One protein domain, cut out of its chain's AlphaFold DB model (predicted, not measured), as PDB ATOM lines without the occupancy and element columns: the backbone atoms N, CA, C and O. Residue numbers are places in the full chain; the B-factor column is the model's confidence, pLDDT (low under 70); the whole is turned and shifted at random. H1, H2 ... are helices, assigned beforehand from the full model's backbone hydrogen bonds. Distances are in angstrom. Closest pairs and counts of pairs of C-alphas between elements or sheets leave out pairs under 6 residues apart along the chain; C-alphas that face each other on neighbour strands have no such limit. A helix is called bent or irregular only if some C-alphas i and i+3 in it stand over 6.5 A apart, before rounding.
ATOM      1  N   ASN A  26     -47.654 -57.246  33.603       98.25
ATOM      2  CA  ASN A  26     -48.909 -58.000  33.612       98.25
ATOM      3  C   ASN A  26     -50.118 -57.079  33.822       98.25
ATOM      4  O   ASN A  26     -51.103 -57.183  33.094       98.25
ATOM      5  N   ALA A  27     -50.014 -56.124  34.750       98.50
ATOM      6  CA  ALA A  27     -51.033 -55.108  34.979       98.50
ATOM      7  C   ALA A  27     -51.301 -54.278  33.709       98.50
ATOM      8  O   ALA A  27     -52.456 -54.048  33.353       98.50
ATOM      9  N   LEU A  28     -50.254 -53.894  32.963       98.38
ATOM     10  CA  LEU A  28     -50.409 -53.232  31.665       98.38
ATOM     11  C   LEU A  28     -51.200 -54.111  30.681       98.38
ATOM     12  O   LEU A  28     -52.123 -53.623  30.032       98.38
ATOM     13  N   HIS A  29     -50.866 -55.397  30.560       98.06
ATOM     14  CA  HIS A  29     -51.571 -56.302  29.644       98.06
ATOM     15  C   HIS A  29     -53.040 -56.528  30.029       98.06
ATOM     16  O   HIS A  29     -53.874 -56.705  29.143       98.06
ATOM     17  N   ASN A  30     -53.365 -56.456  31.320       98.25
ATOM     18  CA  ASN A  30     -54.719 -56.647  31.841       98.25
ATOM     19  C   ASN A  30     -55.567 -55.365  31.881       98.25
ATOM     20  O   ASN A  30     -56.731 -55.408  32.271       98.25
ATOM     21  N   GLY A  31     -55.018 -54.214  31.487       97.94
ATOM     22  CA  GLY A  31     -55.740 -52.941  31.554       97.94
ATOM     23  C   GLY A  31     -55.753 -52.277  32.932       97.94
ATOM     24  O   GLY A  31     -56.491 -51.320  33.163       97.94
ATOM     25  N   GLU A  32     -54.916 -52.743  33.851       98.38
ATOM     26  CA  GLU A  32     -54.815 -52.260  35.226       98.38
ATOM     27  C   GLU A  32     -53.838 -51.076  35.310       98.38
ATOM     28  O   GLU A  32     -52.806 -51.118  35.979       98.38
ATOM     29  N   TRP A  33     -54.158 -49.982  34.613       98.19
ATOM     30  CA  TRP A  33     -53.242 -48.852  34.388       98.19
ATOM     31  C   TRP A  33     -52.656 -48.268  35.669       98.19
ATOM     32  O   TRP A  33     -51.460 -48.014  35.752       98.19
ATOM     33  N   LYS A  34     -53.493 -48.085  36.693       97.62
ATOM     34  CA  LYS A  34     -53.058 -47.537  37.980       97.62
ATOM     35  C   LYS A  34     -52.043 -48.451  38.669       97.62
ATOM     36  O   LYS A  34     -51.057 -47.956  39.204       97.62
ATOM     37  N   ALA A  35     -52.275 -49.764  38.638       98.12
ATOM     38  CA  ALA A  35     -51.365 -50.742  39.220       98.12
ATOM     39  C   ALA A  35     -50.044 -50.786  38.441       98.12
ATOM     40  O   ALA A  35     -48.982 -50.688  39.051       98.12
ATOM     41  N   ALA A  36     -50.109 -50.819  37.107       98.50
ATOM     42  CA  ALA A  36     -48.932 -50.787  36.243       98.50
ATOM     43  C   ALA A  36     -48.056 -49.550  36.503       98.50
ATOM     44  O   ALA A  36     -46.855 -49.682  36.735       98.50
ATOM     45  N   THR A  37     -48.659 -48.355  36.540       98.31
ATOM     46  CA  THR A  37     -47.948 -47.092  36.792       98.31
ATOM     47  C   THR A  37     -47.290 -47.066  38.174       98.31
ATOM     48  O   THR A  37     -46.161 -46.600  38.311       98.31
ATOM     49  N   VAL A  38     -47.969 -47.570  39.210       97.88
ATOM     50  CA  VAL A  38     -47.425 -47.581  40.578       97.88
ATOM     51  C   VAL A  38     -46.294 -48.588  40.735       97.88
ATOM     52  O   VAL A  38     -45.254 -48.227  41.278       97.88
ATOM     53  N   LEU A  39     -46.471 -49.819  40.252       98.12
ATOM     54  CA  LEU A  39     -45.465 -50.875  40.372       98.12
ATOM     55  C   LEU A  39     -44.199 -50.537  39.576       98.12
ATOM     56  O   LEU A  39     -43.095 -50.687  40.091       98.12
ATOM     57  N   ALA A  40     -44.340 -49.987  38.366       98.25
ATOM     58  CA  ALA A  40     -43.191 -49.514  37.595       98.25
ATOM     59  C   ALA A  40     -42.481 -48.322  38.269       98.25
ATOM     60  O   ALA A  40     -41.254 -48.229  38.237       98.25
ATOM     61  N   GLY A  41     -43.236 -47.431  38.925       97.69
ATOM     62  CA  GLY A  41     -42.675 -46.358  39.749       97.69
ATOM     63  C   GLY A  41     -41.884 -46.883  40.953       97.69
ATOM     64  O   GLY A  41     -40.762 -46.442  41.166       97.69
ATOM     65  N   SER A  42     -42.421 -47.874  41.673       97.31
ATOM     66  CA  SER A  42     -41.740 -48.554  42.790       97.31
ATOM     67  C   SER A  42     -40.432 -49.216  42.343       97.31
ATOM     68  O   SER A  42     -39.384 -49.022  42.955       97.31
ATOM     69  N   ALA A  43     -40.459 -49.933  41.217       98.25
ATOM     70  CA  ALA A  43     -39.256 -50.537  40.650       98.25
ATOM     71  C   ALA A  43     -38.213 -49.479  40.232       98.25
ATOM     72  O   ALA A  43     -37.014 -49.693  40.410       98.25
ATOM     73  N   SER A  44     -38.657 -48.320  39.728       98.56
ATOM     74  CA  SER A  44     -37.773 -47.185  39.422       98.56
ATOM     75  C   SER A  44     -37.105 -46.624  40.684       98.56
ATOM     76  O   SER A  44     -35.898 -46.404  40.675       98.56
ATOM     77  N   GLU A  45     -37.856 -46.445  41.780       98.19
ATOM     78  CA  GLU A  45     -37.316 -46.025  43.088       98.19
ATOM     79  C   GLU A  45     -36.238 -47.002  43.576       98.19
ATOM     80  O   GLU A  45     -35.136 -46.586  43.929       98.19
ATOM     81  N   ALA A  46     -36.522 -48.307  43.528       98.06
ATOM     82  CA  ALA A  46     -35.595 -49.339  43.981       98.06
ATOM     83  C   ALA A  46     -34.296 -49.388  43.155       98.06
ATOM     84  O   ALA A  46     -33.211 -49.498  43.729       98.06
ATOM     85  N   LEU A  47     -34.385 -49.267  41.824       98.44
ATOM     86  CA  LEU A  47     -33.208 -49.235  40.947       98.44
ATOM     87  C   LEU A  47     -32.326 -48.011  41.204       98.44
ATOM     88  O   LEU A  47     -31.104 -48.145  41.289       98.44
ATOM     89  N   LEU A  48     -32.932 -46.828  41.330       98.50
ATOM     90  CA  LEU A  48     -32.187 -45.595  41.577       98.50
ATOM     91  C   LEU A  48     -31.543 -45.613  42.965       98.50
ATOM     92  O   LEU A  48     -30.361 -45.300  43.079       98.50
ATOM     93  N   LEU A  49     -32.269 -46.046  44.001       98.19
ATOM     94  CA  LEU A  49     -31.720 -46.190  45.349       98.19
ATOM     95  C   LEU A  49     -30.534 -47.163  45.373       98.19
ATOM     96  O   LEU A  49     -29.503 -46.849  45.969       98.19
ATOM     97  N   TRP A  50     -30.659 -48.324  44.719       97.81
ATOM     98  CA  TRP A  50     -29.566 -49.291  44.603       97.81
ATOM     99  C   TRP A  50     -28.322 -48.652  43.971       97.81
ATOM    100  O   TRP A  50     -27.234 -48.725  44.545       97.81
ATOM    101  N   ALA A  51     -28.493 -47.971  42.836       97.38
ATOM    102  CA  ALA A  51     -27.389 -47.355  42.108       97.38
ATOM    103  C   ALA A  51     -26.721 -46.228  42.908       97.38
ATOM    104  O   ALA A  51     -25.496 -46.147  42.969       97.38
ATOM    105  N   ILE A  52     -27.522 -45.385  43.563       97.06
ATOM    106  CA  ILE A  52     -27.042 -44.286  44.405       97.06
ATOM    107  C   ILE A  52     -26.213 -44.825  45.570       97.06
ATOM    108  O   ILE A  52     -25.111 -44.340  45.812       97.06
ATOM    109  N   LYS A  53     -26.707 -45.848  46.276       95.56
ATOM    110  CA  LYS A  53     -25.989 -46.445  47.413       95.56
ATOM    111  C   LYS A  53     -24.696 -47.149  47.005       95.56
ATOM    112  O   LYS A  53     -23.786 -47.236  47.823       95.56
ATOM    113  N   GLY A  54     -24.630 -47.664  45.778       94.00
ATOM    114  CA  GLY A  54     -23.423 -48.269  45.213       94.00
ATOM    115  C   GLY A  54     -22.408 -47.258  44.673       94.00
ATOM    116  O   GLY A  54     -21.284 -47.644  44.366       94.00
ATOM    117  N   SER A  55     -22.774 -45.979  44.544       94.44
ATOM    118  CA  SER A  55     -21.887 -44.964  43.982       94.44
ATOM    119  C   SER A  55     -20.872 -44.467  45.025       94.44
ATOM    120  O   SER A  55     -21.278 -43.949  46.069       94.44
ATOM    121  N   PRO A  56     -19.555 -44.540  44.747       92.38
ATOM    122  CA  PRO A  56     -18.532 -43.979  45.634       92.38
ATOM    123  C   PRO A  56     -18.599 -42.444  45.695       92.38
ATOM    124  O   PRO A  56     -18.179 -41.834  46.679       92.38
ATOM    125  N   ASP A  57     -19.178 -41.819  44.670       93.19
ATOM    126  CA  ASP A  57     -19.232 -40.367  44.524       93.19
ATOM    127  C   ASP A  57     -20.372 -39.733  45.338       93.19
ATOM    128  O   ASP A  57     -20.404 -38.513  45.499       93.19
ATOM    129  N   LEU A  58     -21.271 -40.530  45.932       93.50
ATOM    130  CA  LEU A  58     -22.376 -40.034  46.760       93.50
ATOM    131  C   LEU A  58     -21.892 -39.118  47.898       93.50
ATOM    132  O   LEU A  58     -22.484 -38.069  48.152       93.50
ATOM    133  N   SER A  59     -20.787 -39.479  48.562       89.94
ATOM    134  CA  SER A  59     -20.212 -38.666  49.646       89.94
ATOM    135  C   SER A  59     -19.572 -37.357  49.178       89.94
ATOM    136  O   SER A  59     -19.256 -36.511  50.008       89.94
ATOM    137  N   THR A  60     -19.354 -37.198  47.870       89.56
ATOM    138  CA  THR A  60     -18.718 -36.011  47.282       89.56
ATOM    139  C   THR A  60     -19.727 -34.953  46.841       89.56
ATOM    140  O   THR A  60     -19.330 -33.831  46.535       89.56
ATOM    141  N   LEU A  61     -21.026 -35.280  46.824       89.75
ATOM    142  CA  LEU A  61     -22.073 -34.316  46.503       89.75
ATOM    143  C   LEU A  61     -22.165 -33.239  47.589       89.75
ATOM    144  O   LEU A  61     -22.378 -33.543  48.764       89.75
ATOM    145  N   GLU A  62     -22.040 -31.977  47.174       83.25
ATOM    146  CA  GLU A  62     -22.118 -30.809  48.063       83.25
ATOM    147  C   GLU A  62     -23.509 -30.651  48.690       83.25
ATOM    148  O   GLU A  62     -23.634 -30.266  49.854       83.25
ATOM    149  N   GLU A  63     -24.556 -30.993  47.937       85.12
ATOM    150  CA  GLU A  63     -25.945 -30.932  48.377       85.12
ATOM    151  C   GLU A  63     -26.615 -32.295  48.217       85.12
ATOM    152  O   GLU A  63     -26.665 -32.865  47.127       85.12
ATOM    153  N   ASN A  64     -27.160 -32.800  49.322       87.50
ATOM    154  CA  ASN A  64     -27.957 -34.018  49.356       87.50
ATOM    155  C   ASN A  64     -29.337 -33.730  49.965       87.50
ATOM    156  O   ASN A  64     -29.458 -32.863  50.843       87.50
ATOM    157  N   PRO A  65     -30.378 -34.481  49.560       93.19
ATOM    158  CA  PRO A  65     -31.662 -34.459  50.243       93.19
ATOM    159  C   PRO A  65     -31.513 -34.782  51.737       93.19
ATOM    160  O   PRO A  65     -30.571 -35.445  52.182       93.19
ATOM    161  N   LYS A  66     -32.448 -34.289  52.555       91.31
ATOM    162  CA  LYS A  66     -32.350 -34.416  54.015       91.31
ATOM    163  C   LYS A  66     -32.548 -35.864  54.470       91.31
ATOM    164  O   LYS A  66     -33.591 -36.462  54.227       91.31
ATOM    165  N   GLY A  67     -31.613 -36.356  55.281       91.50
ATOM    166  CA  GLY A  67     -31.682 -37.689  55.885       91.50
ATOM    167  C   GLY A  67     -31.016 -38.773  55.032       91.50
ATOM    168  O   GLY A  67     -30.436 -38.461  53.994       91.50
ATOM    169  N   PRO A  68     -31.045 -40.036  55.489       93.44
ATOM    170  CA  PRO A  68     -30.412 -41.139  54.773       93.44
ATOM    171  C   PRO A  68     -31.148 -41.450  53.455       93.44
ATOM    172  O   PRO A  68     -32.365 -41.228  53.405       93.44
ATOM    173  N   PRO A  69     -30.455 -42.002  52.434       95.88
ATOM    174  CA  PRO A  69     -31.038 -42.304  51.128       95.88
ATOM    175  C   PRO A  69     -32.369 -43.051  51.180       95.88
ATOM    176  O   PRO A  69     -33.273 -42.719  50.435       95.88
ATOM    177  N   GLU A  70     -32.552 -43.980  52.118       95.44
ATOM    178  CA  GLU A  70     -33.771 -44.786  52.270       95.44
ATOM    179  C   GLU A  70     -35.035 -43.980  52.623       95.44
ATOM    180  O   GLU A  70     -36.136 -44.533  52.636       95.44
ATOM    181  N   ARG A  71     -34.896 -42.697  52.975       95.06
ATOM    182  CA  ARG A  71     -36.020 -41.802  53.301       95.06
ATOM    183  C   ARG A  71     -36.341 -40.797  52.204       95.06
ATOM    184  O   ARG A  71     -37.266 -40.008  52.382       95.06
ATOM    185  N   TRP A  72     -35.566 -40.791  51.131       97.06
ATOM    186  CA  TRP A  72     -35.769 -39.892  50.008       97.06
ATOM    187  C   TRP A  72     -36.974 -40.330  49.178       97.06
ATOM    188  O   TRP A  72     -37.375 -41.498  49.204       97.06
ATOM    189  N   ASP A  73     -37.566 -39.382  48.459       95.88
ATOM    190  CA  ASP A  73     -38.632 -39.678  47.508       95.88
ATOM    191  C   ASP A  73     -38.090 -39.889  46.081       95.88
ATOM    192  O   ASP A  73     -36.905 -39.720  45.791       95.88
ATOM    193  N   LEU A  74     -38.964 -40.273  45.148       96.31
ATOM    194  CA  LEU A  74     -38.558 -40.481  43.758       96.31
ATOM    195  C   LEU A  74     -37.984 -39.215  43.088       96.31
ATOM    196  O   LEU A  74     -37.137 -39.341  42.210       96.31
ATOM    197  N   ALA A  75     -38.407 -38.003  43.465       97.31
ATOM    198  CA  ALA A  75     -37.830 -36.781  42.895       97.31
ATOM    199  C   ALA A  75     -36.382 -36.576  43.365       97.31
ATOM    200  O   ALA A  75     -35.515 -36.225  42.558       97.31
ATOM    201  N   ASP A  76     -36.126 -36.839  44.642       97.75
ATOM    202  CA  ASP A  76     -34.787 -36.833  45.226       97.75
ATOM    203  C   ASP A  76     -33.885 -37.868  44.536       97.75
ATOM    204  O   ASP A  76     -32.785 -37.532  44.090       97.75
ATOM    205  N   TYR A  77     -34.367 -39.105  44.351       98.50
ATOM    206  CA  TYR A  77     -33.606 -40.151  43.659       98.50
ATOM    207  C   TYR A  77     -33.265 -39.783  42.211       98.50
ATOM    208  O   TYR A  77     -32.128 -39.991  41.790       98.50
ATOM    209  N   ILE A  78     -34.209 -39.220  41.449       98.31
ATOM    210  CA  ILE A  78     -33.948 -38.769  40.071       98.31
ATOM    211  C   ILE A  78     -32.859 -37.693  40.067       98.31
ATOM    212  O   ILE A  78     -31.920 -37.770  39.273       98.31
ATOM    213  N   THR A  79     -32.960 -36.719  40.973       97.38
ATOM    214  CA  THR A  79     -32.010 -35.604  41.075       97.38
ATOM    215  C   THR A  79     -30.606 -36.114  41.389       97.38
ATOM    216  O   THR A  79     -29.662 -35.833  40.653       97.38
ATOM    217  N   VAL A  80     -30.468 -36.926  42.440       97.75
ATOM    218  CA  VAL A  80     -29.166 -37.437  42.885       97.75
ATOM    219  C   VAL A  80     -28.553 -38.377  41.847       97.75
ATOM    220  O   VAL A  80     -27.379 -38.227  41.513       97.75
ATOM    221  N   ALA A  81     -29.328 -39.302  41.272       97.94
ATOM    222  CA  ALA A  81     -28.821 -40.203  40.236       97.94
ATOM    223  C   ALA A  81     -28.332 -39.450  38.987       97.94
ATOM    224  O   ALA A  81     -27.355 -39.865  38.362       97.94
ATOM    225  N   THR A  82     -28.976 -38.333  38.645       97.19
ATOM    226  CA  THR A  82     -28.562 -37.465  37.534       97.19
ATOM    227  C   THR A  82     -27.275 -36.716  37.867       97.19
ATOM    228  O   THR A  82     -26.340 -36.732  37.066       97.19
ATOM    229  N   SER A  83     -27.166 -36.134  39.066       96.00
ATOM    230  CA  SER A  83     -25.937 -35.463  39.520       96.00
ATOM    231  C   SER A  83     -24.733 -36.410  39.567       96.00
ATOM    232  O   SER A  83     -23.627 -36.020  39.198       96.00
ATOM    233  N   LEU A  84     -24.957 -37.673  39.940       95.81
ATOM    234  CA  LEU A  84     -23.948 -38.738  39.924       95.81
ATOM    235  C   LEU A  84     -23.706 -39.340  38.529       95.81
ATOM    236  O   LEU A  84     -22.888 -40.244  38.388       95.81
ATOM    237  N   LYS A  85     -24.413 -38.868  37.491       96.00
ATOM    238  CA  LYS A  85     -24.335 -39.373  36.108       96.00
ATOM    239  C   LYS A  85     -24.613 -40.879  35.984       96.00
ATOM    240  O   LYS A  85     -24.109 -41.534  35.072       96.00
ATOM    241  N   LEU A  86     -25.435 -41.424  36.882       97.44
ATOM    242  CA  LEU A  86     -25.859 -42.829  36.869       97.44
ATOM    243  C   LEU A  86     -26.927 -43.090  35.797       97.44
ATOM    244  O   LEU A  86     -27.040 -44.200  35.284       97.44
ATOM    245  N   ILE A  87     -27.696 -42.057  35.446       98.19
ATOM    246  CA  ILE A  87     -28.700 -42.071  34.379       98.19
ATOM    247  C   ILE A  87     -28.464 -40.902  33.417       98.19
ATOM    248  O   ILE A  87     -27.888 -39.882  33.790       98.19
ATOM    249  N   LYS A  88     -28.907 -41.043  32.164       97.62
ATOM    250  CA  LYS A  88     -28.792 -39.990  31.139       97.62
ATOM    251  C   LYS A  88     -29.901 -38.945  31.261       97.62
ATOM    252  O   LYS A  88     -31.006 -39.275  31.679       97.62
ATOM    253  N   ASP A  89     -29.681 -37.751  30.712       97.75
ATOM    254  CA  ASP A  89     -30.661 -36.649  30.667       97.75
ATOM    255  C   ASP A  89     -32.037 -37.056  30.100       97.75
ATOM    256  O   ASP A  89     -33.087 -36.605  30.551       97.75
ATOM    257  N   ASN A  90     -32.068 -37.914  29.075       97.94
ATOM    258  CA  ASN A  90     -33.341 -38.386  28.520       97.94
ATOM    259  C   ASN A  90     -34.059 -39.350  29.476       97.94
ATOM    260  O   ASN A  90     -35.288 -39.325  29.551       97.94
ATOM    261  N   THR A  91     -33.305 -40.169  30.210       98.50
ATOM    262  CA  THR A  91     -33.828 -41.073  31.241       98.50
ATOM    263  C   THR A  91     -34.338 -40.273  32.437       98.50
ATOM    264  O   THR A  91     -35.431 -40.555  32.916       98.50
ATOM    265  N   GLU A  92     -33.623 -39.228  32.865       98.56
ATOM    266  CA  GLU A  92     -34.077 -38.270  33.883       98.56
ATOM    267  C   GLU A  92     -35.435 -37.665  33.498       98.56
ATOM    268  O   GLU A  92     -36.419 -37.843  34.221       98.56
ATOM    269  N   LYS A  93     -35.530 -37.024  32.326       98.56
ATOM    270  CA  LYS A  93     -36.778 -36.402  31.847       98.56
ATOM    271  C   LYS A  93     -37.935 -37.394  31.782       98.56
ATOM    272  O   LYS A  93     -39.040 -37.087  32.230       98.56
ATOM    273  N   LEU A  94     -37.691 -38.588  31.242       98.44
ATOM    274  CA  LEU A  94     -38.698 -39.643  31.158       98.44
ATOM    275  C   LEU A  94     -39.166 -40.090  32.550       98.44
ATOM    276  O   LEU A  94     -40.367 -40.231  32.784       98.44
ATOM    277  N   THR A  95     -38.232 -40.268  33.485       98.56
ATOM    278  CA  THR A  95     -38.529 -40.702  34.855       98.56
ATOM    279  C   THR A  95     -39.273 -39.619  35.632       98.56
ATOM    280  O   THR A  95     -40.187 -39.930  36.394       98.56
ATOM    281  N   GLN A  96     -38.981 -38.341  35.383       98.44
ATOM    282  CA  GLN A  96     -39.717 -37.232  35.986       98.44
ATOM    283  C   GLN A  96     -41.190 -37.218  35.548       98.44
ATOM    284  O   GLN A  96     -42.078 -37.046  36.386       98.44
ATOM    285  N   ILE A  97     -41.465 -37.476  34.264       98.00
ATOM    286  CA  ILE A  97     -42.840 -37.626  33.758       98.00
ATOM    287  C   ILE A  97     -43.512 -38.850  34.403       98.00
ATOM    288  O   ILE A  97     -44.640 -38.759  34.890       98.00
ATOM    289  N   ALA A  98     -42.815 -39.989  34.463       98.19
ATOM    290  CA  ALA A  98     -43.327 -41.202  35.101       98.19
ATOM    291  C   ALA A  98     -43.667 -40.986  36.586       98.19
ATOM    292  O   ALA A  98     -44.722 -41.426  37.047       98.19
ATOM    293  N   LYS A  99     -42.830 -40.251  37.328       97.88
ATOM    294  CA  LYS A  99     -43.075 -39.858  38.722       97.88
ATOM    295  C   LYS A  99     -44.367 -39.052  38.860       97.88
ATOM    296  O   LYS A  99     -45.175 -39.319  39.754       97.88
ATOM    297  N   ASP A 100     -44.591 -38.076  37.984       97.25
ATOM    298  CA  ASP A 100     -45.803 -37.257  38.028       97.25
ATOM    299  C   ASP A 100     -47.071 -38.086  37.786       97.25
ATOM    300  O   ASP A 100     -48.076 -37.874  38.471       97.25
ATOM    301  N   PHE A 101     -46.998 -39.093  36.913       97.31
ATOM    302  CA  PHE A 101     -48.075 -40.062  36.718       97.31
ATOM    303  C   PHE A 101     -48.249 -41.017  37.898       97.31
ATOM    304  O   PHE A 101     -49.380 -41.262  38.317       97.31
ATOM    305  N   ARG A 102     -47.160 -41.515  38.495       95.38
ATOM    306  CA  ARG A 102     -47.217 -42.336  39.716       95.38
ATOM    307  C   ARG A 102     -47.919 -41.589  40.840       95.38
ATOM    308  O   ARG A 102     -48.719 -42.179  41.561       95.38
ATOM    309  N   ASN A 103     -47.706 -40.280  40.956       94.62
ATOM    310  CA  ASN A 103     -48.366 -39.442  41.959       94.62
ATOM    311  C   ASN A 103     -49.896 -39.352  41.792       94.62
ATOM    312  O   ASN A 103     -50.585 -38.973  42.745       94.62
ATOM    313  N   LEU A 104     -50.458 -39.748  40.642       94.81
ATOM    314  CA  LEU A 104     -51.907 -39.912  40.451       94.81
ATOM    315  C   LEU A 104     -52.485 -41.093  41.256       94.81
ATOM    316  O   LEU A 104     -53.706 -41.244  41.337       94.81
ATOM    317  N   ILE A 105     -51.643 -41.901  41.921       92.19
ATOM    318  CA  ILE A 105     -52.090 -42.893  42.910       92.19
ATOM    319  C   ILE A 105     -52.951 -42.257  44.005       92.19
ATOM    320  O   ILE A 105     -53.937 -42.862  44.442       92.19
ATOM    321  N   HIS A 106     -52.622 -41.017  44.381       91.81
ATOM    322  CA  HIS A 106     -53.335 -40.225  45.373       91.81
ATOM    323  C   HIS A 106     -54.628 -39.635  44.774       91.81
ATOM    324  O   HIS A 106     -54.546 -38.752  43.912       91.81
ATOM    325  N   PRO A 107     -55.827 -40.033  45.255       89.69
ATOM    326  CA  PRO A 107     -57.101 -39.607  44.664       89.69
ATOM    327  C   PRO A 107     -57.279 -38.085  44.599       89.69
ATOM    328  O   PRO A 107     -57.732 -37.556  43.587       89.69
ATOM    329  N   GLY A 108     -56.846 -37.363  45.639       94.25
ATOM    330  CA  GLY A 108     -56.933 -35.901  45.669       94.25
ATOM    331  C   GLY A 108     -56.084 -35.210  44.593       94.25
ATOM    332  O   GLY A 108     -56.464 -34.149  44.100       94.25
ATOM    333  N   ARG A 109     -54.956 -35.811  44.178       93.56
ATOM    334  CA  ARG A 109     -54.132 -35.271  43.085       93.56
ATOM    335  C   ARG A 109     -54.792 -35.516  41.731       93.56
ATOM    336  O   ARG A 109     -54.881 -34.578  40.945       93.56
ATOM    337  N   ALA A 110     -55.291 -36.730  41.503       93.56
ATOM    338  CA  ALA A 110     -56.033 -37.086  40.294       93.56
ATOM    339  C   ALA A 110     -57.247 -36.164  40.081       93.56
ATOM    340  O   ALA A 110     -57.417 -35.602  39.001       93.56
ATOM    341  N   GLN A 111     -58.028 -35.916  41.140       95.75
ATOM    342  CA  GLN A 111     -59.180 -35.014  41.096       95.75
ATOM    343  C   GLN A 111     -58.781 -33.569  40.771       95.75
ATOM    344  O   GLN A 111     -59.383 -32.950  39.898       95.75
ATOM    345  N   ARG A 112     -57.756 -33.026  41.445       96.25
ATOM    346  CA  ARG A 112     -57.310 -31.637  41.239       96.25
ATOM    347  C   ARG A 112     -56.768 -31.390  39.833       96.25
ATOM    348  O   ARG A 112     -56.950 -30.299  39.306       96.25
ATOM    349  N   LEU A 113     -56.074 -32.371  39.257       94.88
ATOM    350  CA  LEU A 113     -55.487 -32.262  37.920       94.88
ATOM    351  C   LEU A 113     -56.440 -32.704  36.802       94.88
ATOM    352  O   LEU A 113     -56.087 -32.554  35.639       94.88
ATOM    353  N   ALA A 114     -57.615 -33.251  37.140       94.38
ATOM    354  CA  ALA A 114     -58.523 -33.901  36.193       94.38
ATOM    355  C   ALA A 114     -57.805 -34.943  35.306       94.38
ATOM    356  O   ALA A 114     -58.052 -35.044  34.107       94.38
ATOM    357  N   GLN A 115     -56.898 -35.715  35.912       94.56
ATOM    358  CA  GLN A 115     -56.087 -36.737  35.248       94.56
ATOM    359  C   GLN A 115     -56.300 -38.099  35.901       94.56
ATOM    360  O   GLN A 115     -56.506 -38.200  37.111       94.56
ATOM    361  N   VAL A 116     -56.200 -39.158  35.102       93.81
ATOM    362  CA  VAL A 116     -56.284 -40.550  35.552       93.81
ATOM    363  C   VAL A 116     -55.083 -41.332  35.040       93.81
ATOM    364  O   VAL A 116     -54.472 -40.954  34.043       93.81
ATOM    365  N   CYS A 117     -54.752 -42.436  35.709       96.62
ATOM    366  CA  CYS A 117     -53.839 -43.404  35.120       96.62
ATOM    367  C   CYS A 117     -54.547 -44.097  33.952       96.62
ATOM    368  O   CYS A 117     -55.571 -44.755  34.143       96.62
ATOM    369  N   ASP A 118     -53.986 -43.953  32.761       97.56
ATOM    370  CA  ASP A 118     -54.416 -44.616  31.539       97.56
ATOM    371  C   ASP A 118     -53.271 -45.440  30.927       97.56
ATOM    372  O   ASP A 118     -52.164 -45.534  31.475       97.56
ATOM    373  N   ARG A 119     -53.527 -46.024  29.754       98.31
ATOM    374  CA  ARG A 119     -52.531 -46.804  29.017       98.31
ATOM    375  C   ARG A 119     -51.255 -46.011  28.720       98.31
ATOM    376  O   ARG A 119     -50.177 -46.594  28.763       98.31
ATOM    377  N   ALA A 120     -51.356 -44.716  28.415       98.06
ATOM    378  CA  ALA A 120     -50.191 -43.887  28.130       98.06
ATOM    379  C   ALA A 120     -49.341 -43.707  29.392       98.06
ATOM    380  O   ALA A 120     -48.139 -43.953  29.346       98.06
ATOM    381  N   THR A 121     -49.964 -43.399  30.534       98.06
ATOM    382  CA  THR A 121     -49.239 -43.266  31.806       98.06
ATOM    383  C   THR A 121     -48.505 -44.550  32.204       98.06
ATOM    384  O   THR A 121     -47.349 -44.491  32.624       98.06
ATOM    385  N   ALA A 122     -49.144 -45.709  32.013       98.50
ATOM    386  CA  ALA A 122     -48.570 -47.012  32.334       98.50
ATOM    387  C   ALA A 122     -47.384 -47.354  31.420       98.50
ATOM    388  O   ALA A 122     -46.343 -47.805  31.896       98.50
ATOM    389  N   LEU A 123     -47.510 -47.086  30.115       98.56
ATOM    390  CA  LEU A 123     -46.413 -47.256  29.159       98.56
ATOM    391  C   LEU A 123     -45.236 -46.333  29.474       98.56
ATOM    392  O   LEU A 123     -44.093 -46.773  29.402       98.56
ATOM    393  N   THR A 124     -45.494 -45.079  29.851       98.62
ATOM    394  CA  THR A 124     -44.439 -44.141  30.249       98.62
ATOM    395  C   THR A 124     -43.695 -44.626  31.490       98.62
ATOM    396  O   THR A 124     -42.467 -44.581  31.511       98.62
ATOM    397  N   ALA A 125     -44.407 -45.128  32.501       98.44
ATOM    398  CA  ALA A 125     -43.775 -45.649  33.711       98.44
ATOM    399  C   ALA A 125     -42.920 -46.898  33.433       98.44
ATOM    400  O   ALA A 125     -41.792 -46.989  33.914       98.44
ATOM    401  N   LEU A 126     -43.407 -47.823  32.597       98.38
ATOM    402  CA  LEU A 126     -42.626 -48.986  32.160       98.38
ATOM    403  C   LEU A 126     -41.409 -48.586  31.309       98.38
ATOM    404  O   LEU A 126     -40.323 -49.129  31.482       98.38
ATOM    405  N   ALA A 127     -41.552 -47.597  30.427       98.31
ATOM    406  CA  ALA A 127     -40.428 -47.081  29.652       98.31
ATOM    407  C   ALA A 127     -39.356 -46.442  30.550       98.31
ATOM    408  O   ALA A 127     -38.166 -46.584  30.266       98.31
ATOM    409  N   ALA A 128     -39.757 -45.766  31.632       98.50
ATOM    410  CA  ALA A 128     -38.827 -45.182  32.592       98.50
ATOM    411  C   ALA A 128     -37.992 -46.262  33.295       98.50
ATOM    412  O   ALA A 128     -36.765 -46.195  33.235       98.50
ATOM    413  N   VAL A 129     -38.627 -47.290  33.876       98.31
ATOM    414  CA  VAL A 129     -37.892 -48.351  34.593       98.31
ATOM    415  C   VAL A 129     -36.943 -49.125  33.670       98.31
ATOM    416  O   VAL A 129     -35.795 -49.368  34.038       98.31
ATOM    417  N   GLU A 130     -37.361 -49.428  32.437       97.69
ATOM    418  CA  GLU A 130     -36.506 -50.076  31.431       97.69
ATOM    419  C   GLU A 130     -35.332 -49.173  31.008       97.69
ATOM    420  O   GLU A 130     -34.212 -49.648  30.809       97.69
ATOM    421  N   SER A 131     -35.554 -47.858  30.900       97.94
ATOM    422  CA  SER A 131     -34.495 -46.900  30.544       97.94
ATOM    423  C   SER A 131     -33.461 -46.759  31.661       97.94
ATOM    424  O   SER A 131     -32.263 -46.792  31.375       97.94
ATOM    425  N   ILE A 132     -33.911 -46.683  32.920       98.38
ATOM    426  CA  ILE A 132     -33.039 -46.697  34.103       98.38
ATOM    427  C   ILE A 132     -32.208 -47.976  34.100       98.38
ATOM    428  O   ILE A 132     -30.982 -47.912  34.120       98.38
ATOM    429  N   ALA A 133     -32.849 -49.142  34.001       97.50
ATOM    430  CA  ALA A 133     -32.147 -50.420  34.007       97.50
ATOM    431  C   ALA A 133     -31.128 -50.537  32.856       97.50
ATOM    432  O   ALA A 133     -30.017 -51.029  33.056       97.50
ATOM    433  N   SER A 134     -31.469 -50.041  31.661       96.19
ATOM    434  CA  SER A 134     -30.549 -49.974  30.521       96.19
ATOM    435  C   SER A 134     -29.337 -49.082  30.797       96.19
ATOM    436  O   SER A 134     -28.224 -49.460  30.429       96.19
ATOM    437  N   ASP A 135     -29.523 -47.903  31.390       97.12
ATOM    438  CA  ASP A 135     -28.413 -47.002  31.711       97.12
ATOM    439  C   ASP A 135     -27.499 -47.611  32.778       97.12
ATOM    440  O   ASP A 135     -26.290 -47.703  32.557       97.12
ATOM    441  N   LEU A 136     -28.080 -48.149  33.852       96.38
ATOM    442  CA  LEU A 136     -27.338 -48.798  34.934       96.38
ATOM    443  C   LEU A 136     -26.552 -50.026  34.455       96.38
ATOM    444  O   LEU A 136     -25.411 -50.221  34.862       96.38
ATOM    445  N   SER A 137     -27.104 -50.813  33.524       94.56
ATOM    446  CA  SER A 137     -26.412 -51.983  32.955       94.56
ATOM    447  C   SER A 137     -25.147 -51.656  32.155       94.56
ATOM    448  O   SER A 137     -24.369 -52.554  31.842       94.56
ATOM    449  N   LYS A 138     -24.969 -50.387  31.772       90.94
ATOM    450  CA  LYS A 138     -23.845 -49.906  30.956       90.94
ATOM    451  C   LYS A 138     -22.814 -49.149  31.779       90.94
ATOM    452  O   LYS A 138     -21.804 -48.728  31.212       90.94
TER     453      LYS A 138
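This is residues 26 to 138 of the 142 residues of an uncharacterized protein of Acetobacter tropicalis NBRC 101654 (UniProt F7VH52). Two long helices, H2 and H7, lie side by side and run the same way, and the helical hairpin of H4 and H5 packs over them at a slant, the four making a bundle that is partly aligned and partly crossed. H5 crosses both H2 and H7, while H4, beside H5, packs on residues 45 to 52 of H2 and is apart from H7; short H1 and H6 lie towards the end where H2 begins, and H3 with the long link after it lies towards the other end. The printed part has 113 residues, of which 83 are in seven named helices, H1 to H7 in order along the chain; there is no named strand, and the class is all helix. It is compact, with a radius of gyration of the C-alphas of 14.3 A, and its C-alphas span 42 by 30 by 21 A.

Start at C-alpha 26, at (-48.909, -58.000, 33.612), where H1, residues 26 to 29, begins. Next look for H2, residues 33 to 54, the longest helix: from C-alpha 33 at (-53.242, -48.852, 34.388) it runs 31.7 A to C-alpha 54 at (-23.423, -48.269, 45.213). H3, residues 56 to 60, is only just irregular, with C-alphas 56 and 59 at 6.9 A from each other. After the stretch of residues 61 to 73, which holds no named element, you reach H4, residues 74 to 83, 14.2 A long. H5, residues 89 to 105, runs 25.5 A, and H6, residues 107 to 113, runs 10.1 A. Last comes H7, residues 119 to 136, 26.0 A long, ending with C-alpha 136 at (-27.338, -48.798, 34.934).

Begin with H2, the hub, which touches H1, H4, H5 and H7. H2 and H7 touch with 29 pairs of C-alphas within 8 A, the closest being those of Thr 37 and Ala 122 at 4.5 A; they run the same way at a shallow tilt of 17 degrees. H5 touches H7 at a steep tilt of 43 degrees, opposite ways, with the C-alphas of Ala 98 and Ala 125 closest at 4.7 A. H5 also touches residues 34 to 44 of H2, opposite ways at a steep tilt of 48 degrees; the C-alphas of Val 38 and Arg 102 come closest, at 5.3 A. H4 and H5 form a hairpin, opposite ways at a shallow tilt of 7 degrees, with Ile 78 and Glu 92 closest, their C-alphas 6.2 A apart. H4 touches residues 45 to 52 of H2, the same way at a steep tilt of 41 degrees, with the C-alphas of Glu 45 and Leu 74 closest at 5.7 A; H4 and H7 are apart. H1 and H2 touch only at the corner by their link, with the C-alphas of Ala 27 and Ala 36 closest at 5.0 A. H1 and H7 only just touch, with 3 pairs of C-alphas within 8 A. H6 is close to H5 but not clearly touching, the C-alphas of Leu 104 and Ala 110 closest at 5.0 A, and H3 stands in the same way to H2, Ile 52 and Leu 58 closest with C-alphas at 6.7 A. In the backbones of H2, H4, H6 and H7 every O i to N i+4 pair is within hydrogen-bond range; H5 has 11 of 13, H3 has 0 of 1 but 1 of 2 O i to N i+3 pairs, and H1 is too short for an O i to N i+4 pair.

The two C-alphas farthest apart, those of Asn 30 and Glu 62, are 44.6 A from each other. The printed part has no cut. The link from H3 to H4, 13 residues, is long, and the other five links are tight. The mean pLDDT of the printed part is 96.2, and no printed residue is under 70.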